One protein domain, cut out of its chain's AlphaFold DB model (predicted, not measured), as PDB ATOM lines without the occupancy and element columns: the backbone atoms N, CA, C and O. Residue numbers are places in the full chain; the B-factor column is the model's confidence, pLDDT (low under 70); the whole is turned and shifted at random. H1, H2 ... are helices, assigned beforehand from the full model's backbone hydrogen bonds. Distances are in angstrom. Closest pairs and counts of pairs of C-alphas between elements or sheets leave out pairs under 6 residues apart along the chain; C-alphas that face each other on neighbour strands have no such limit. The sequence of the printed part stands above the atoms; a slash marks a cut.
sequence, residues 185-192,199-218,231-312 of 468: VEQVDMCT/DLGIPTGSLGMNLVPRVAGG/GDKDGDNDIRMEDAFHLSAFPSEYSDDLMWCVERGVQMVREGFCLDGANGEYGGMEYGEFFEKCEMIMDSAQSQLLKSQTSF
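This is residues 185 to 192, 199 to 218 and 231 to 312 of the 468 residues of the protein "GPI ethanolamine phosphate transferase 2 (inferred by orthology to a human protein)" of Anisakis simplex (UniProt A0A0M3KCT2). Three helices, H3, H4 and H5, make an up-and-down bundle, their centres in a triangle, and the longest of them, H5, runs nearly along the long axis of the whole. The first printed stretches, with the two short helices H1 and H2, lie on the side of H3 away from H4; the long loop of residues 271 to 286 is at one end of the bundle and the tail of residues 309 to 312 at the other. The printed part has 110 residues with five named helices, H1 to H5 in chain order, and no named strand; the class is all helix. It is compact, with a radius of gyration of the C-alphas of 14.3 A, yet elongated, spanning 50 by 28 by 21 A.

H1, residues 189 to 192, touches no helix; it is apart from H3, residues 234 to 248, but only just, at 8.0 A. H2, residues 212 to 216, touches H3 at residues 236 to 240 alone, the closest C-alphas being those of Pro 213 and Asp 236, 4.9 A apart. H3 is the hub, touching three helices. It forms a helical hairpin with H4, residues 255 to 270: they touch, closest at the C-alphas of Ser 248 and Ser 255, 4.8 A, and run opposite ways at a shallow tilt of 26 degrees. H4, with residues 255 to 261 alone, touches residues 294 to 301 of H5, residues 287 to 308. Their closest C-alphas are those of Cys 261 and Cys 294, 5.8 A apart, and this second helical hairpin has a shallow tilt of 30 degrees, opposite ways. H3 and H5 touch, closest at the C-alphas of Ala 244 and Met 298, 6.3 A, and run the same way at a shallow tilt of 33 degrees, only just short of steep. H2 is apart from H4 and H5. In H2, H3 and H4 every O i to N i+4 pair is within hydrogen-bond range, in H5 17 of 18 are, and H1 is too short for such a pair.

H1 begins at C-alpha 189, (73.956, 11.755, 18.934). H3 is 21.0 A long, H4 22.6 A and H5 32.1 A, ending at C-alpha 308, (68.556, -2.350, 11.827). Residues 281 to 282 pair antiparallel with residues 285 to 286.

The C-alphas farthest apart are those of Asp 276 and Phe 312, 50.7 A. Residues 193 to 198 and 219 to 230 are not printed; the gaps between C-alphas are 10.5 A and 12.6 A. The link from H3 to H4 is short, that from H4 to H5 long, with 16 residues. The mean pLDDT of the printed part is 79.8; residues 215 to 218, 231 to 236, 272 to 285 and 309 to 312 are under 70.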
ATOM      1  N   VAL A 185      71.858  16.102  11.888       89.88
ATOM      2  CA  VAL A 185      72.385  15.138  12.874       89.88
ATOM      3  C   VAL A 185      71.244  14.258  13.368       89.88
ATOM      4  O   VAL A 185      70.077  14.629  13.219       89.88
ATOM      5  N   GLU A 186      71.566  13.120  13.972       92.81
ATOM      6  CA  GLU A 186      70.561  12.211  14.520       92.81
ATOM      7  C   GLU A 186      70.317  12.525  16.002       92.81
ATOM      8  O   GLU A 186      71.248  12.822  16.745       92.81
ATOM      9  N   GLN A 187      69.076  12.420  16.493       93.00
ATOM     10  CA  GLN A 187      68.787  12.702  17.914       93.00
ATOM     11  C   GLN A 187      69.575  11.788  18.874       93.00
ATOM     12  O   GLN A 187      69.909  12.193  19.989       93.00
ATOM     13  N   VAL A 188      69.923  10.573  18.429       93.75
ATOM     14  CA  VAL A 188      70.735   9.625  19.209       93.75
ATOM     15  C   VAL A 188      72.138  10.152  19.523       93.75
ATOM     16  O   VAL A 188      72.710   9.758  20.540       93.75
ATOM     17  N   ASP A 189      72.663  11.086  18.721       94.12
ATOM     18  CA  ASP A 189      73.956  11.755  18.934       94.12
ATOM     19  C   ASP A 189      74.001  12.506  20.271       94.12
ATOM     20  O   ASP A 189      75.065  12.695  20.874       94.12
ATOM     21  N   MET A 190      72.833  12.892  20.792       92.88
ATOM     22  CA  MET A 190      72.740  13.627  22.043       92.88
ATOM     23  C   MET A 190      73.161  12.784  23.251       92.88
ATOM     24  O   MET A 190      73.759  13.307  24.184       92.88
ATOM     25  N   CYS A 191      72.922  11.472  23.241       94.75
ATOM     26  CA  CYS A 191      73.324  10.607  24.351       94.75
ATOM     27  C   CYS A 191      74.851  10.618  24.539       94.75
ATOM     28  O   CYS A 191      75.356  10.921  25.621       94.75
ATOM     29  N   THR A 192      75.585  10.381  23.451       94.06
ATOM     30  CA  THR A 192      77.054  10.374  23.432       94.06
ATOM     31  C   THR A 192      77.634  11.767  23.693       94.06
ATOM     32  O   THR A 192      78.597  11.922  24.443       94.06
ATOM     33  N   ASP A 199      81.351  14.301  31.574       87.56
ATOM     34  CA  ASP A 199      82.433  13.391  31.989       87.56
ATOM     35  C   ASP A 199      81.893  12.034  32.504       87.56
ATOM     36  O   ASP A 199      82.184  11.572  33.615       87.56
ATOM     37  N   LEU A 200      81.036  11.423  31.682       91.69
ATOM     38  CA  LEU A 200      80.382  10.131  31.892       91.69
ATOM     39  C   LEU A 200      80.845   9.128  30.827       91.69
ATOM     40  O   LEU A 200      81.207   9.503  29.714       91.69
ATOM     41  N   GLY A 201      80.752   7.834  31.137       91.81
ATOM     42  CA  GLY A 201      80.886   6.792  30.116       91.81
ATOM     43  C   GLY A 201      79.689   6.783  29.161       91.81
ATOM     44  O   GLY A 201      78.553   7.005  29.586       91.81
ATOM     45  N   ILE A 202      79.935   6.498  27.880       95.25
ATOM     46  CA  ILE A 202      78.879   6.343  26.872       95.25
ATOM     47  C   ILE A 202      78.002   5.137  27.256       95.25
ATOM     48  O   ILE A 202      78.542   4.040  27.441       95.25
ATOM     49  N   PRO A 203      76.665   5.287  27.365       96.19
ATOM     50  CA  PRO A 203      75.786   4.147  27.600       96.19
ATOM     51  C   PRO A 203      75.985   3.057  26.541       96.19
ATOM     52  O   PRO A 203      76.048   3.345  25.345       96.19
ATOM     53  N   THR A 204      76.049   1.793  26.957       93.81
ATOM     54  CA  THR A 204      76.471   0.669  26.106       93.81
ATOM     55  C   THR A 204      75.568   0.448  24.898       93.81
ATOM     56  O   THR A 204      76.015  -0.105  23.904       93.81
ATOM     57  N   GLY A 205      74.298   0.859  24.983       92.56
ATOM     58  CA  GLY A 205      73.335   0.785  23.880       92.56
ATOM     59  C   GLY A 205      73.296   2.026  22.982       92.56
ATOM     60  O   GLY A 205      72.516   2.044  22.032       92.56
ATOM     61  N   SER A 206      74.086   3.068  23.272       94.81
ATOM     62  CA  SER A 206      74.096   4.301  22.476       94.81
ATOM     63  C   SER A 206      74.636   4.031  21.075       94.81
ATOM     64  O   SER A 206      75.667   3.384  20.920       94.81
ATOM     65  N   LEU A 207      73.964   4.569  20.062       94.69
ATOM     66  CA  LEU A 207      74.438   4.592  18.673       94.69
ATOM     67  C   LEU A 207      74.853   6.001  18.234       94.69
ATOM     68  O   LEU A 207      75.081   6.233  17.050       94.69
ATOM     69  N   GLY A 208      74.878   6.954  19.166       93.69
ATOM     70  CA  GLY A 208      75.186   8.349  18.890       93.69
ATOM     71  C   GLY A 208      76.668   8.595  18.640       93.69
ATOM     72  O   GLY A 208      77.517   7.945  19.248       93.69
ATOM     73  N   MET A 209      76.959   9.593  17.814       92.12
ATOM     74  CA  MET A 209      78.275  10.216  17.703       92.12
ATOM     75  C   MET A 209      78.284  11.534  18.470       92.12
ATOM     76  O   MET A 209      77.280  12.240  18.550       92.12
ATOM     77  N   ASN A 210      79.425  11.903  19.029       89.62
ATOM     78  CA  ASN A 210      79.570  13.156  19.738       89.62
ATOM     79  C   ASN A 210      79.544  14.346  18.765       89.62
ATOM     80  O   ASN A 210      80.281  14.414  17.778       89.62
ATOM     81  N   LEU A 211      78.712  15.339  19.068       86.12
ATOM     82  CA  LEU A 211      78.559  16.544  18.263       86.12
ATOM     83  C   LEU A 211      79.639  17.593  18.546       86.12
ATOM     84  O   LEU A 211      79.836  18.487  17.722       86.12
ATOM     85  N   VAL A 212      80.367  17.509  19.666       79.81
ATOM     86  CA  VAL A 212      81.388  18.499  20.056       79.81
ATOM     87  C   VAL A 212      82.423  18.741  18.949       79.81
ATOM     88  O   VAL A 212      82.582  19.910  18.588       79.81
ATOM     89  N   PRO A 213      83.038  17.725  18.307       76.50
ATOM     90  CA  PRO A 213      83.980  17.956  17.205       76.50
ATOM     91  C   PRO A 213      83.358  18.719  16.021       76.50
ATOM     92  O   PRO A 213      84.020  19.515  15.346       76.50
ATOM     93  N   ARG A 214      82.052  18.530  15.779       74.50
ATOM     94  CA  ARG A 214      81.300  19.192  14.699       74.50
ATOM     95  C   ARG A 214      80.959  20.643  15.063       74.50
ATOM     96  O   ARG A 214      81.115  21.535  14.218       74.50
ATOM     97  N   VAL A 215      80.569  20.897  16.317       69.88
ATOM     98  CA  VAL A 215      80.167  22.217  16.846       69.88
ATOM     99  C   VAL A 215      81.379  23.109  17.155       69.88
ATOM    100  O   VAL A 215      81.419  24.269  16.736       69.88
ATOM    101  N   ALA A 216      82.370  22.585  17.880       61.16
ATOM    102  CA  ALA A 216      83.477  23.341  18.467       61.16
ATOM    103  C   ALA A 216      84.640  23.597  17.496       61.16
ATOM    104  O   ALA A 216      85.371  24.579  17.673       61.16
ATOM    105  N   GLY A 217      84.777  22.781  16.442       49.25
ATOM    106  CA  GLY A 217      85.874  22.819  15.468       49.25
ATOM    107  C   GLY A 217      85.909  24.076  14.585       49.25
ATOM    108  O   GLY A 217      85.732  23.992  13.371       49.25
ATOM    109  N   GLY A 218      86.079  25.267  15.166       42.91
ATOM    110  CA  GLY A 218      86.111  26.536  14.433       42.91
ATOM    111  C   GLY A 218      86.394  27.811  15.237       42.91
ATOM    112  O   GLY A 218      86.746  28.821  14.625       42.91
ATOM    113  N   GLY A 231      96.367  23.817  23.308       41.69
ATOM    114  CA  GLY A 231      95.994  24.108  21.910       41.69
ATOM    115  C   GLY A 231      95.494  22.911  21.087       41.69
ATOM    116  O   GLY A 231      95.990  22.689  19.990       41.69
ATOM    117  N   ASP A 232      94.518  22.169  21.602       45.22
ATOM    118  CA  ASP A 232      94.198  20.832  21.105       45.22
ATOM    119  C   ASP A 232      93.309  20.820  19.855       45.22
ATOM    120  O   ASP A 232      92.100  21.031  19.919       45.22
ATOM    121  N   LYS A 233      93.902  20.457  18.712       47.69
ATOM    122  CA  LYS A 233      93.197  19.601  17.743       47.69
ATOM    123  C   LYS A 233      93.045  18.172  18.293       47.69
ATOM    124  O   LYS A 233      92.302  17.389  17.714       47.69
ATOM    125  N   ASP A 234      93.746  17.852  19.376       51.03
ATOM    126  CA  ASP A 234      93.940  16.509  19.915       51.03
ATOM    127  C   ASP A 234      92.654  16.000  20.591       51.03
ATOM    128  O   ASP A 234      92.192  14.913  20.263       51.03
ATOM    129  N   GLY A 235      91.974  16.838  21.383       57.19
ATOM    130  CA  GLY A 235      90.704  16.496  22.036       57.19
ATOM    131  C   GLY A 235      89.549  16.198  21.070       57.19
ATOM    132  O   GLY A 235      88.794  15.262  21.301       57.19
ATOM    133  N   ASP A 236      89.435  16.922  19.949       66.31
ATOM    134  CA  ASP A 236      88.412  16.624  18.929       66.31
ATOM    135  C   ASP A 236      88.664  15.266  18.250       66.31
ATOM    136  O   ASP A 236      87.726  14.603  17.809       66.31
ATOM    137  N   ASN A 237      89.928  14.850  18.129       70.50
ATOM    138  CA  ASN A 237      90.291  13.581  17.499       70.50
ATOM    139  C   ASN A 237      90.139  12.408  18.460       70.50
ATOM    140  O   ASN A 237      89.654  11.364  18.037       70.50
ATOM    141  N   ASP A 238      90.488  12.589  19.734       74.62
ATOM    142  CA  ASP A 238      90.268  11.583  20.774       74.62
ATOM    143  C   ASP A 238      88.783  11.220  20.873       74.62
ATOM    144  O   ASP A 238      88.443  10.039  20.858       74.62
ATOM    145  N   ILE A 239      87.898  12.225  20.831       81.31
ATOM    146  CA  ILE A 239      86.443  12.022  20.790       81.31
ATOM    147  C   ILE A 239      86.031  11.172  19.582       81.31
ATOM    148  O   ILE A 239      85.309  10.192  19.730       81.31
ATOM    149  N   ARG A 240      86.511  11.508  18.375       84.56
ATOM    150  CA  ARG A 240      86.192  10.732  17.160       84.56
ATOM    151  C   ARG A 240      86.646   9.278  17.272       84.56
ATOM    152  O   ARG A 240      85.991   8.394  16.729       84.56
ATOM    153  N   MET A 241      87.789   9.028  17.911       87.44
ATOM    154  CA  MET A 241      88.306   7.668  18.084       87.44
ATOM    155  C   MET A 241      87.522   6.894  19.142       87.44
ATOM    156  O   MET A 241      87.302   5.699  18.963       87.44
ATOM    157  N   GLU A 242      87.079   7.558  20.208       89.56
ATOM    158  CA  GLU A 242      86.186   6.973  21.208       89.56
ATOM    159  C   GLU A 242      84.839   6.583  20.583       89.56
ATOM    160  O   GLU A 242      84.419   5.435  20.727       89.56
ATOM    161  N   ASP A 243      84.229   7.472  19.795       91.62
ATOM    162  CA  ASP A 243      82.985   7.193  19.067       91.62
ATOM    163  C   ASP A 243      83.154   6.027  18.078       91.62
ATOM    164  O   ASP A 243      82.326   5.113  18.035       91.62
ATOM    165  N   ALA A 244      84.246   6.015  17.302       92.62
ATOM    166  CA  ALA A 244      84.535   4.939  16.355       92.62
ATOM    167  C   ALA A 244      84.735   3.588  17.061       92.62
ATOM    168  O   ALA A 244      84.260   2.559  16.577       92.62
ATOM    169  N   PHE A 245      85.418   3.587  18.208       94.50
ATOM    170  CA  PHE A 245      85.613   2.396  19.031       94.50
ATOM    171  C   PHE A 245      84.303   1.911  19.657       94.50
ATOM    172  O   PHE A 245      84.048   0.711  19.710       94.50
ATOM    173  N   HIS A 246      83.447   2.830  20.101       94.94
ATOM    174  CA  HIS A 246      82.134   2.489  20.638       94.94
ATOM    175  C   HIS A 246      81.232   1.874  19.561       94.94
ATOM    176  O   HIS A 246      80.653   0.807  19.764       94.94
ATOM    177  N   LEU A 247      81.172   2.481  18.372       94.25
ATOM    178  CA  LEU A 247      80.387   1.967  17.246       94.25
ATOM    179  C   LEU A 247      80.896   0.613  16.726       94.25
ATOM    180  O   LEU A 247      80.091  -0.197  16.262       94.25
ATOM    181  N   SER A 248      82.200   0.328  16.822       93.88
ATOM    182  CA  SER A 248      82.764  -0.953  16.366       93.88
ATOM    183  C   SER A 248      82.349  -2.146  17.237       93.88
ATOM    184  O   SER A 248      82.470  -3.293  16.803       93.88
ATOM    185  N   ALA A 249      81.812  -1.897  18.437       93.00
ATOM    186  CA  ALA A 249      81.255  -2.938  19.299       93.00
ATOM    187  C   ALA A 249      79.926  -3.511  18.770       93.00
ATOM    188  O   ALA A 249      79.505  -4.591  19.198       93.00
ATOM    189  N   PHE A 250      79.260  -2.815  17.842       91.50
ATOM    190  CA  PHE A 250      77.989  -3.246  17.272       91.50
ATOM    191  C   PHE A 250      78.190  -4.026  15.966       91.50
ATOM    192  O   PHE A 250      79.010  -3.636  15.134       91.50
ATOM    193  N   PRO A 251      77.405  -5.094  15.717       88.44
ATOM    194  CA  PRO A 251      77.475  -5.831  14.460       88.44
ATOM    195  C   PRO A 251      77.113  -4.944  13.256       88.44
ATOM    196  O   PRO A 251      75.940  -4.684  12.996       88.44
ATOM    197  N   SER A 252      78.123  -4.511  12.500       88.12
ATOM    198  CA  SER A 252      77.969  -3.733  11.264       88.12
ATOM    199  C   SER A 252      78.962  -4.193  10.194       88.12
ATOM    200  O   SER A 252      80.019  -4.745  10.512       88.12
ATOM    201  N   GLU A 253      78.662  -3.940   8.917       91.44
ATOM    202  CA  GLU A 253      79.625  -4.213   7.833       91.44
ATOM    203  C   GLU A 253      80.849  -3.283   7.876       91.44
ATOM    204  O   GLU A 253      81.872  -3.578   7.265       91.44
ATOM    205  N   TYR A 254      80.758  -2.201   8.651       93.75
ATOM    206  CA  TYR A 254      81.796  -1.192   8.840       93.75
ATOM    207  C   TYR A 254      82.701  -1.470  10.047       93.75
ATOM    208  O   TYR A 254      83.587  -0.671  10.326       93.75
ATOM    209  N   SER A 255      82.510  -2.578  10.774       92.25
ATOM    210  CA  SER A 255      83.257  -2.863  12.013       92.25
ATOM    211  C   SER A 255      84.780  -2.857  11.800       92.25
ATOM    212  O   SER A 255      85.512  -2.259  12.590       92.25
ATOM    213  N   ASP A 256      85.255  -3.454  10.702       94.00
ATOM    214  CA  ASP A 256      86.682  -3.473  10.346       94.00
ATOM    215  C   ASP A 256      87.195  -2.072   9.959       94.00
ATOM    216  O   ASP A 256      88.301  -1.689  10.339       94.00
ATOM    217  N   ASP A 257      86.384  -1.282   9.248       95.56
ATOM    218  CA  ASP A 257      86.724   0.088   8.842       95.56
ATOM    219  C   ASP A 257      86.754   1.053  10.043       95.56
ATOM    220  O   ASP A 257      87.621   1.925  10.132       95.56
ATOM    221  N   LEU A 258      85.841   0.875  11.003       95.50
ATOM    222  CA  LEU A 258      85.826   1.609  12.269       95.50
ATOM    223  C   LEU A 258      87.065   1.281  13.098       95.50
ATOM    224  O   LEU A 258      87.749   2.186  13.575       95.50
ATOM    225  N   MET A 259      87.417  -0.003  13.212       94.88
ATOM    226  CA  MET A 259      88.649  -0.403  13.892       94.88
ATOM    227  C   MET A 259      89.897   0.103  13.171       94.88
ATOM    228  O   MET A 259      90.839   0.532  13.835       94.88
ATOM    229  N   TRP A 260      89.894   0.152  11.837       93.38
ATOM    230  CA  TRP A 260      90.963   0.794  11.072       93.38
ATOM    231  C   TRP A 260      91.108   2.276  11.440       93.38
ATOM    232  O   TRP A 260      92.232   2.737  11.647       93.38
ATOM    233  N   CYS A 261      90.000   3.010  11.582       91.81
ATOM    234  CA  CYS A 261      90.018   4.394  12.054       91.81
ATOM    235  C   CYS A 261      90.635   4.512  13.450       91.81
ATOM    236  O   CYS A 261      91.561   5.301  13.632       91.81
ATOM    237  N   VAL A 262      90.206   3.679  14.401       91.94
ATOM    238  CA  VAL A 262      90.737   3.670  15.776       91.94
ATOM    239  C   VAL A 262      92.236   3.369  15.795       91.94
ATOM    240  O   VAL A 262      93.023   4.129  16.361       91.94
ATOM    241  N   GLU A 263      92.665   2.278  15.157       90.81
ATOM    242  CA  GLU A 263      94.068   1.853  15.146       90.81
ATOM    243  C   GLU A 263      94.977   2.912  14.519       90.81
ATOM    244  O   GLU A 263      96.054   3.208  15.049       90.81
ATOM    245  N   ARG A 264      94.537   3.512  13.406       86.94
ATOM    246  CA  ARG A 264      95.298   4.552  12.712       86.94
ATOM    247  C   ARG A 264      95.308   5.869  13.467       86.94
ATOM    248  O   ARG A 264      96.383   6.452  13.587       86.94
ATOM    249  N   GLY A 265      94.185   6.302  14.033       82.75
ATOM    250  CA  GLY A 265      94.132   7.520  14.840       82.75
ATOM    251  C   GLY A 265      95.028   7.422  16.073       82.75
ATOM    252  O   GLY A 265      95.867   8.293  16.299       82.75
ATOM    253  N   VAL A 266      94.968   6.303  16.804       82.38
ATOM    254  CA  VAL A 266      95.858   6.047  17.952       82.38
ATOM    255  C   VAL A 266      97.329   6.024  17.527       82.38
ATOM    256  O   VAL A 266      98.193   6.533  18.246       82.38
ATOM    257  N   GLN A 267      97.641   5.449  16.362       81.56
ATOM    258  CA  GLN A 267      98.998   5.457  15.822       81.56
ATOM    259  C   GLN A 267      99.485   6.887  15.524       81.56
ATOM    260  O   GLN A 267     100.594   7.242  15.921       81.56
ATOM    261  N   MET A 268      98.653   7.724  14.897       74.88
ATOM    262  CA  MET A 268      98.983   9.122  14.588       74.88
ATOM    263  C   MET A 268      99.233   9.957  15.851       74.88
ATOM    264  O   MET A 268     100.190  10.735  15.888       74.88
ATOM    265  N   VAL A 269      98.427   9.755  16.903       73.88
ATOM    266  CA  VAL A 269      98.623  10.398  18.215       73.88
ATOM    267  C   VAL A 269      99.961   9.973  18.826       73.88
ATOM    268  O   VAL A 269     100.759  10.819  19.228       73.88
ATOM    269  N   ARG A 270     100.266   8.667  18.833       74.25
ATOM    270  CA  ARG A 270     101.537   8.135  19.367       74.25
ATOM    271  C   ARG A 270     102.769   8.652  18.630       74.25
ATOM    272  O   ARG A 270     103.819   8.817  19.245       74.25
ATOM    273  N   GLU A 271     102.653   8.874  17.327       72.75
ATOM    274  CA  GLU A 271     103.751   9.333  16.474       72.75
ATOM    275  C   GLU A 271     103.885  10.870  16.437       72.75
ATOM    276  O   GLU A 271     104.797  11.391  15.799       72.75
ATOM    277  N   GLY A 272     103.035  11.607  17.168       63.34
ATOM    278  CA  GLY A 272     103.163  13.055  17.359       63.34
ATOM    279  C   GLY A 272     102.701  13.906  16.174       63.34
ATOM    280  O   GLY A 272     102.974  15.107  16.150       63.34
ATOM    281  N   PHE A 273     101.966  13.329  15.214       62.34
ATOM    282  CA  PHE A 273     101.456  14.039  14.028       62.34
ATOM    283  C   PHE A 273     100.427  15.139  14.355       62.34
ATOM    284  O   PHE A 273     100.091  15.943  13.488       62.34
ATOM    285  N   CYS A 274      99.975  15.219  15.608       56.47
ATOM    286  CA  CYS A 274      99.010  16.209  16.082       56.47
ATOM    287  C   CYS A 274      99.655  17.558  16.481       56.47
ATOM    288  O   CYS A 274      98.979  18.585  16.511       56.47
ATOM    289  N   LEU A 275     100.978  17.598  16.716       49.34
ATOM    290  CA  LEU A 275     101.636  18.703  17.434       49.34
ATOM    291  C   LEU A 275     102.077  19.901  16.576       49.34
ATOM    292  O   LEU A 275     102.248  20.992  17.116       49.34
ATOM    293  N   ASP A 276     102.248  19.739  15.261       43.91
ATOM    294  CA  ASP A 276     102.995  20.726  14.457       43.91
ATOM    295  C   ASP A 276     102.196  21.414  13.346       43.91
ATOM    296  O   ASP A 276     102.774  21.982  12.420       43.91
ATOM    297  N   GLY A 277     100.857  21.397  13.412       48.25
ATOM    298  CA  GLY A 277     100.015  22.098  12.427       48.25
ATOM    299  C   GLY A 277     100.373  21.754  10.975       48.25
ATOM    300  O   GLY A 277     100.184  22.575  10.077       48.25
ATOM    301  N   ALA A 278     100.954  20.573  10.770       45.31
ATOM    302  CA  ALA A 278     101.630  20.236   9.545       45.31
ATOM    303  C   ALA A 278     100.601  19.770   8.524       45.31
ATOM    304  O   ALA A 278      99.756  18.923   8.813       45.31
ATOM    305  N   ASN A 279     100.759  20.269   7.304       51.03
ATOM    306  CA  ASN A 279     100.377  19.588   6.072       51.03
ATOM    307  C   ASN A 279     101.186  18.275   5.965       51.03
ATOM    308  O   ASN A 279     102.050  18.128   5.101       51.03
ATOM    309  N   GLY A 280     101.019  17.389   6.945       54.34
ATOM    310  CA  GLY A 280     101.716  16.124   7.066       54.34
ATOM    311  C   GLY A 280     100.884  15.053   6.391       54.34
ATOM    312  O   GLY A 280      99.761  14.780   6.812       54.34
ATOM    313  N   GLU A 281     101.435  14.458   5.340       54.25
ATOM    314  CA  GLU A 281     100.905  13.220   4.788       54.25
ATOM    315  C   GLU A 281     101.291  12.070   5.720       54.25
ATOM    316  O   GLU A 281     102.474  11.850   5.999       54.25
ATOM    317  N   TYR A 282     100.302  11.309   6.179       56.31
ATOM    318  CA  TYR A 282     100.529  10.051   6.876       56.31
ATOM    319  C   TYR A 282     100.007   8.906   6.017       56.31
ATOM    320  O   TYR A 282      98.828   8.857   5.675       56.31
ATOM    321  N   GLY A 283     100.893   8.001   5.594       60.22
ATOM    322  CA  GLY A 283     100.508   6.909   4.695       60.22
ATOM    323  C   GLY A 283      99.984   7.368   3.323       60.22
ATOM    324  O   GLY A 283      99.262   6.612   2.680       60.22
ATOM    325  N   GLY A 284     100.341   8.580   2.875       63.75
ATOM    326  CA  GLY A 284      99.915   9.160   1.593       63.75
ATOM    327  C   GLY A 284      98.554   9.869   1.609       63.75
ATOM    328  O   GLY A 284      98.031  10.160   0.539       63.75
ATOM    329  N   MET A 285      97.985  10.123   2.791       69.06
ATOM    330  CA  MET A 285      96.728  10.854   2.996       69.06
ATOM    331  C   MET A 285      96.974  12.065   3.900       69.06
ATOM    332  O   MET A 285      97.754  11.975   4.855       69.06
ATOM    333  N   GLU A 286      96.325  13.194   3.609       71.19
ATOM    334  CA  GLU A 286      96.402  14.379   4.469       71.19
ATOM    335  C   GLU A 286      95.670  14.124   5.795       71.19
ATOM    336  O   GLU A 286      94.629  13.470   5.840       71.19
ATOM    337  N   TYR A 287      96.192  14.671   6.894       70.81
ATOM    338  CA  TYR A 287      95.602  14.527   8.227       70.81
ATOM    339  C   TYR A 287      94.103  14.881   8.280       70.81
ATOM    340  O   TYR A 287      93.323  14.167   8.900       70.81
ATOM    341  N   GLY A 288      93.679  15.961   7.612       70.94
ATOM    342  CA  GLY A 288      92.262  16.341   7.546       70.94
ATOM    343  C   GLY A 288      91.404  15.327   6.782       70.94
ATOM    344  O   GLY A 288      90.327  14.963   7.247       70.94
ATOM    345  N   GLU A 289      91.921  14.812   5.666       77.31
ATOM    346  CA  GLU A 289      91.248  13.813   4.827       77.31
ATOM    347  C   GLU A 289      91.026  12.490   5.581       77.31
ATOM    348  O   GLU A 289      89.991  11.845   5.418       77.31
ATOM    349  N   PHE A 290      91.957  12.112   6.465       83.50
ATOM    350  CA  PHE A 290      91.804  10.937   7.321       83.50
ATOM    351  C   PHE A 290      90.585  11.044   8.250       83.50
ATOM    352  O   PHE A 290      89.753  10.135   8.272       83.50
ATOM    353  N   PHE A 291      90.446  12.150   8.990       79.69
ATOM    354  CA  PHE A 291      89.319  12.315   9.916       79.69
ATOM    355  C   PHE A 291      87.993  12.523   9.190       79.69
ATOM    356  O   PHE A 291      86.990  11.984   9.642       79.69
ATOM    357  N   GLU A 292      87.983  13.210   8.043       82.88
ATOM    358  CA  GLU A 292      86.787  13.289   7.194       82.88
ATOM    359  C   GLU A 292      86.349  11.895   6.723       82.88
ATOM    360  O   GLU A 292      85.166  11.558   6.781       82.88
ATOM    361  N   LYS A 293      87.299  11.038   6.326       88.75
ATOM    362  CA  LYS A 293      87.001   9.652   5.951       88.75
ATOM    363  C   LYS A 293      86.452   8.846   7.130       88.75
ATOM    364  O   LYS A 293      85.500   8.090   6.946       88.75
ATOM    365  N   CYS A 294      87.021   8.999   8.322       89.44
ATOM    366  CA  CYS A 294      86.525   8.315   9.515       89.44
ATOM    367  C   CYS A 294      85.139   8.803   9.941       89.44
ATOM    368  O   CYS A 294      84.290   7.976  10.258       89.44
ATOM    369  N   GLU A 295      84.864  10.108   9.868       88.00
ATOM    370  CA  GLU A 295      83.517  10.654  10.076       88.00
ATOM    371  C   GLU A 295      82.514  10.060   9.075       88.00
ATOM    372  O   GLU A 295      81.448   9.612   9.483       88.00
ATOM    373  N   MET A 296      82.878   9.942   7.792       90.94
ATOM    374  CA  MET A 296      82.020   9.296   6.788       90.94
ATOM    375  C   MET A 296      81.749   7.811   7.079       90.94
ATOM    376  O   MET A 296      80.644   7.325   6.818       90.94
ATOM    377  N   ILE A 297      82.745   7.075   7.584       94.69
ATOM    378  CA  ILE A 297      82.588   5.668   7.983       94.69
ATOM    379  C   ILE A 297      81.643   5.572   9.186       94.69
ATOM    380  O   ILE A 297      80.721   4.758   9.160       94.69
ATOM    381  N   MET A 298      81.822   6.423  10.202       94.12
ATOM    382  CA  MET A 298      80.951   6.457  11.381       94.12
ATOM    383  C   MET A 298      79.505   6.824  11.019       94.12
ATOM    384  O   MET A 298      78.593   6.108  11.427       94.12
ATOM    385  N   ASP A 299      79.290   7.843  10.178       93.00
ATOM    386  CA  ASP A 299      77.958   8.212   9.672       93.00
ATOM    387  C   ASP A 299      77.286   7.027   8.947       93.00
ATOM    388  O   ASP A 299      76.094   6.753   9.117       93.00
ATOM    389  N   SER A 300      78.057   6.286   8.143       94.62
ATOM    390  CA  SER A 300      77.554   5.120   7.405       94.62
ATOM    391  C   SER A 300      77.190   3.963   8.342       94.62
ATOM    392  O   SER A 300      76.119   3.364   8.198       94.62
ATOM    393  N   ALA A 301      78.046   3.689   9.330       94.69
ATOM    394  CA  ALA A 301      77.817   2.671  10.347       94.69
ATOM    395  C   ALA A 301      76.580   2.993  11.192       94.69
ATOM    396  O   ALA A 301      75.681   2.158  11.307       94.69
ATOM    397  N   GLN A 302      76.478   4.222  11.706       94.50
ATOM    398  CA  GLN A 302      75.320   4.682  12.466       94.50
ATOM    399  C   GLN A 302      74.033   4.560  11.640       94.50
ATOM    400  O   GLN A 302      73.054   3.983  12.114       94.50
ATOM    401  N   SER A 303      74.030   5.027  10.386       92.06
ATOM    402  CA  SER A 303      72.848   4.945   9.518       92.06
ATOM    403  C   SER A 303      72.381   3.501   9.298       92.06
ATOM    404  O   SER A 303      71.176   3.232   9.262       92.06
ATOM    405  N   GLN A 304      73.310   2.550   9.146       91.06
ATOM    406  CA  GLN A 304      72.981   1.126   9.044       91.06
ATOM    407  C   GLN A 304      72.411   0.583  10.360       91.06
ATOM    408  O   GLN A 304      71.377  -0.091  10.346       91.06
ATOM    409  N   LEU A 305      73.060   0.889  11.484       91.25
ATOM    410  CA  LEU A 305      72.655   0.414  12.804       91.25
ATOM    411  C   LEU A 305      71.259   0.932  13.174       91.25
ATOM    412  O   LEU A 305      70.404   0.133  13.558       91.25
ATOM    413  N   LEU A 306      70.970   2.213  12.935       89.31
ATOM    414  CA  LEU A 306      69.647   2.808  13.158       89.31
ATOM    415  C   LEU A 306      68.552   2.138  12.317       89.31
ATOM    416  O   LEU A 306      67.474   1.839  12.829       89.31
ATOM    417  N   LYS A 307      68.829   1.812  11.047       83.81
ATOM    418  CA  LYS A 307      67.880   1.069  10.194       83.81
ATOM    419  C   LYS A 307      67.628  -0.352  10.707       83.81
ATOM    420  O   LYS A 307      66.524  -0.874  10.551       83.81
ATOM    421  N   SER A 308      68.639  -0.979  11.310       77.81
ATOM    422  CA  SER A 308      68.556  -2.350  11.827       77.81
ATOM    423  C   SER A 308      67.833  -2.467  13.177       77.81
ATOM    424  O   SER A 308      67.266  -3.517  13.467       77.81
ATOM    425  N   GLN A 309      67.793  -1.390  13.971       66.50
ATOM    426  CA  GLN A 309      67.223  -1.349  15.328       66.50
ATOM    427  C   GLN A 309      65.690  -1.272  15.381       66.50
ATOM    428  O   GLN A 309      65.105  -1.119  16.452       66.50
ATOM    429  N   THR A 310      64.994  -1.428  14.254       61.22
ATOM    430  CA  THR A 310      63.541  -1.608  14.299       61.22
ATOM    431  C   THR A 310      63.231  -2.995  14.869       61.22
ATOM    432  O   THR A 310      63.205  -4.001  14.161       61.22
ATOM    433  N   SER A 311      63.038  -3.064  16.190       52.00
ATOM    434  CA  SER A 311      62.820  -4.289  16.968       52.00
ATOM    435  C   SER A 311      61.425  -4.882  16.741       52.00
ATOM    436  O   SER A 311      60.644  -5.119  17.667       52.00
ATOM    437  N   PHE A 312      61.064  -5.111  15.486       61.91
ATOM    438  CA  PHE A 312      59.840  -5.794  15.135       61.91
ATOM    439  C   PHE A 312      60.028  -7.285  15.384       61.91
ATOM    440  O   PHE A 312      60.839  -7.951  14.740       61.91
TER     441      PHE A 312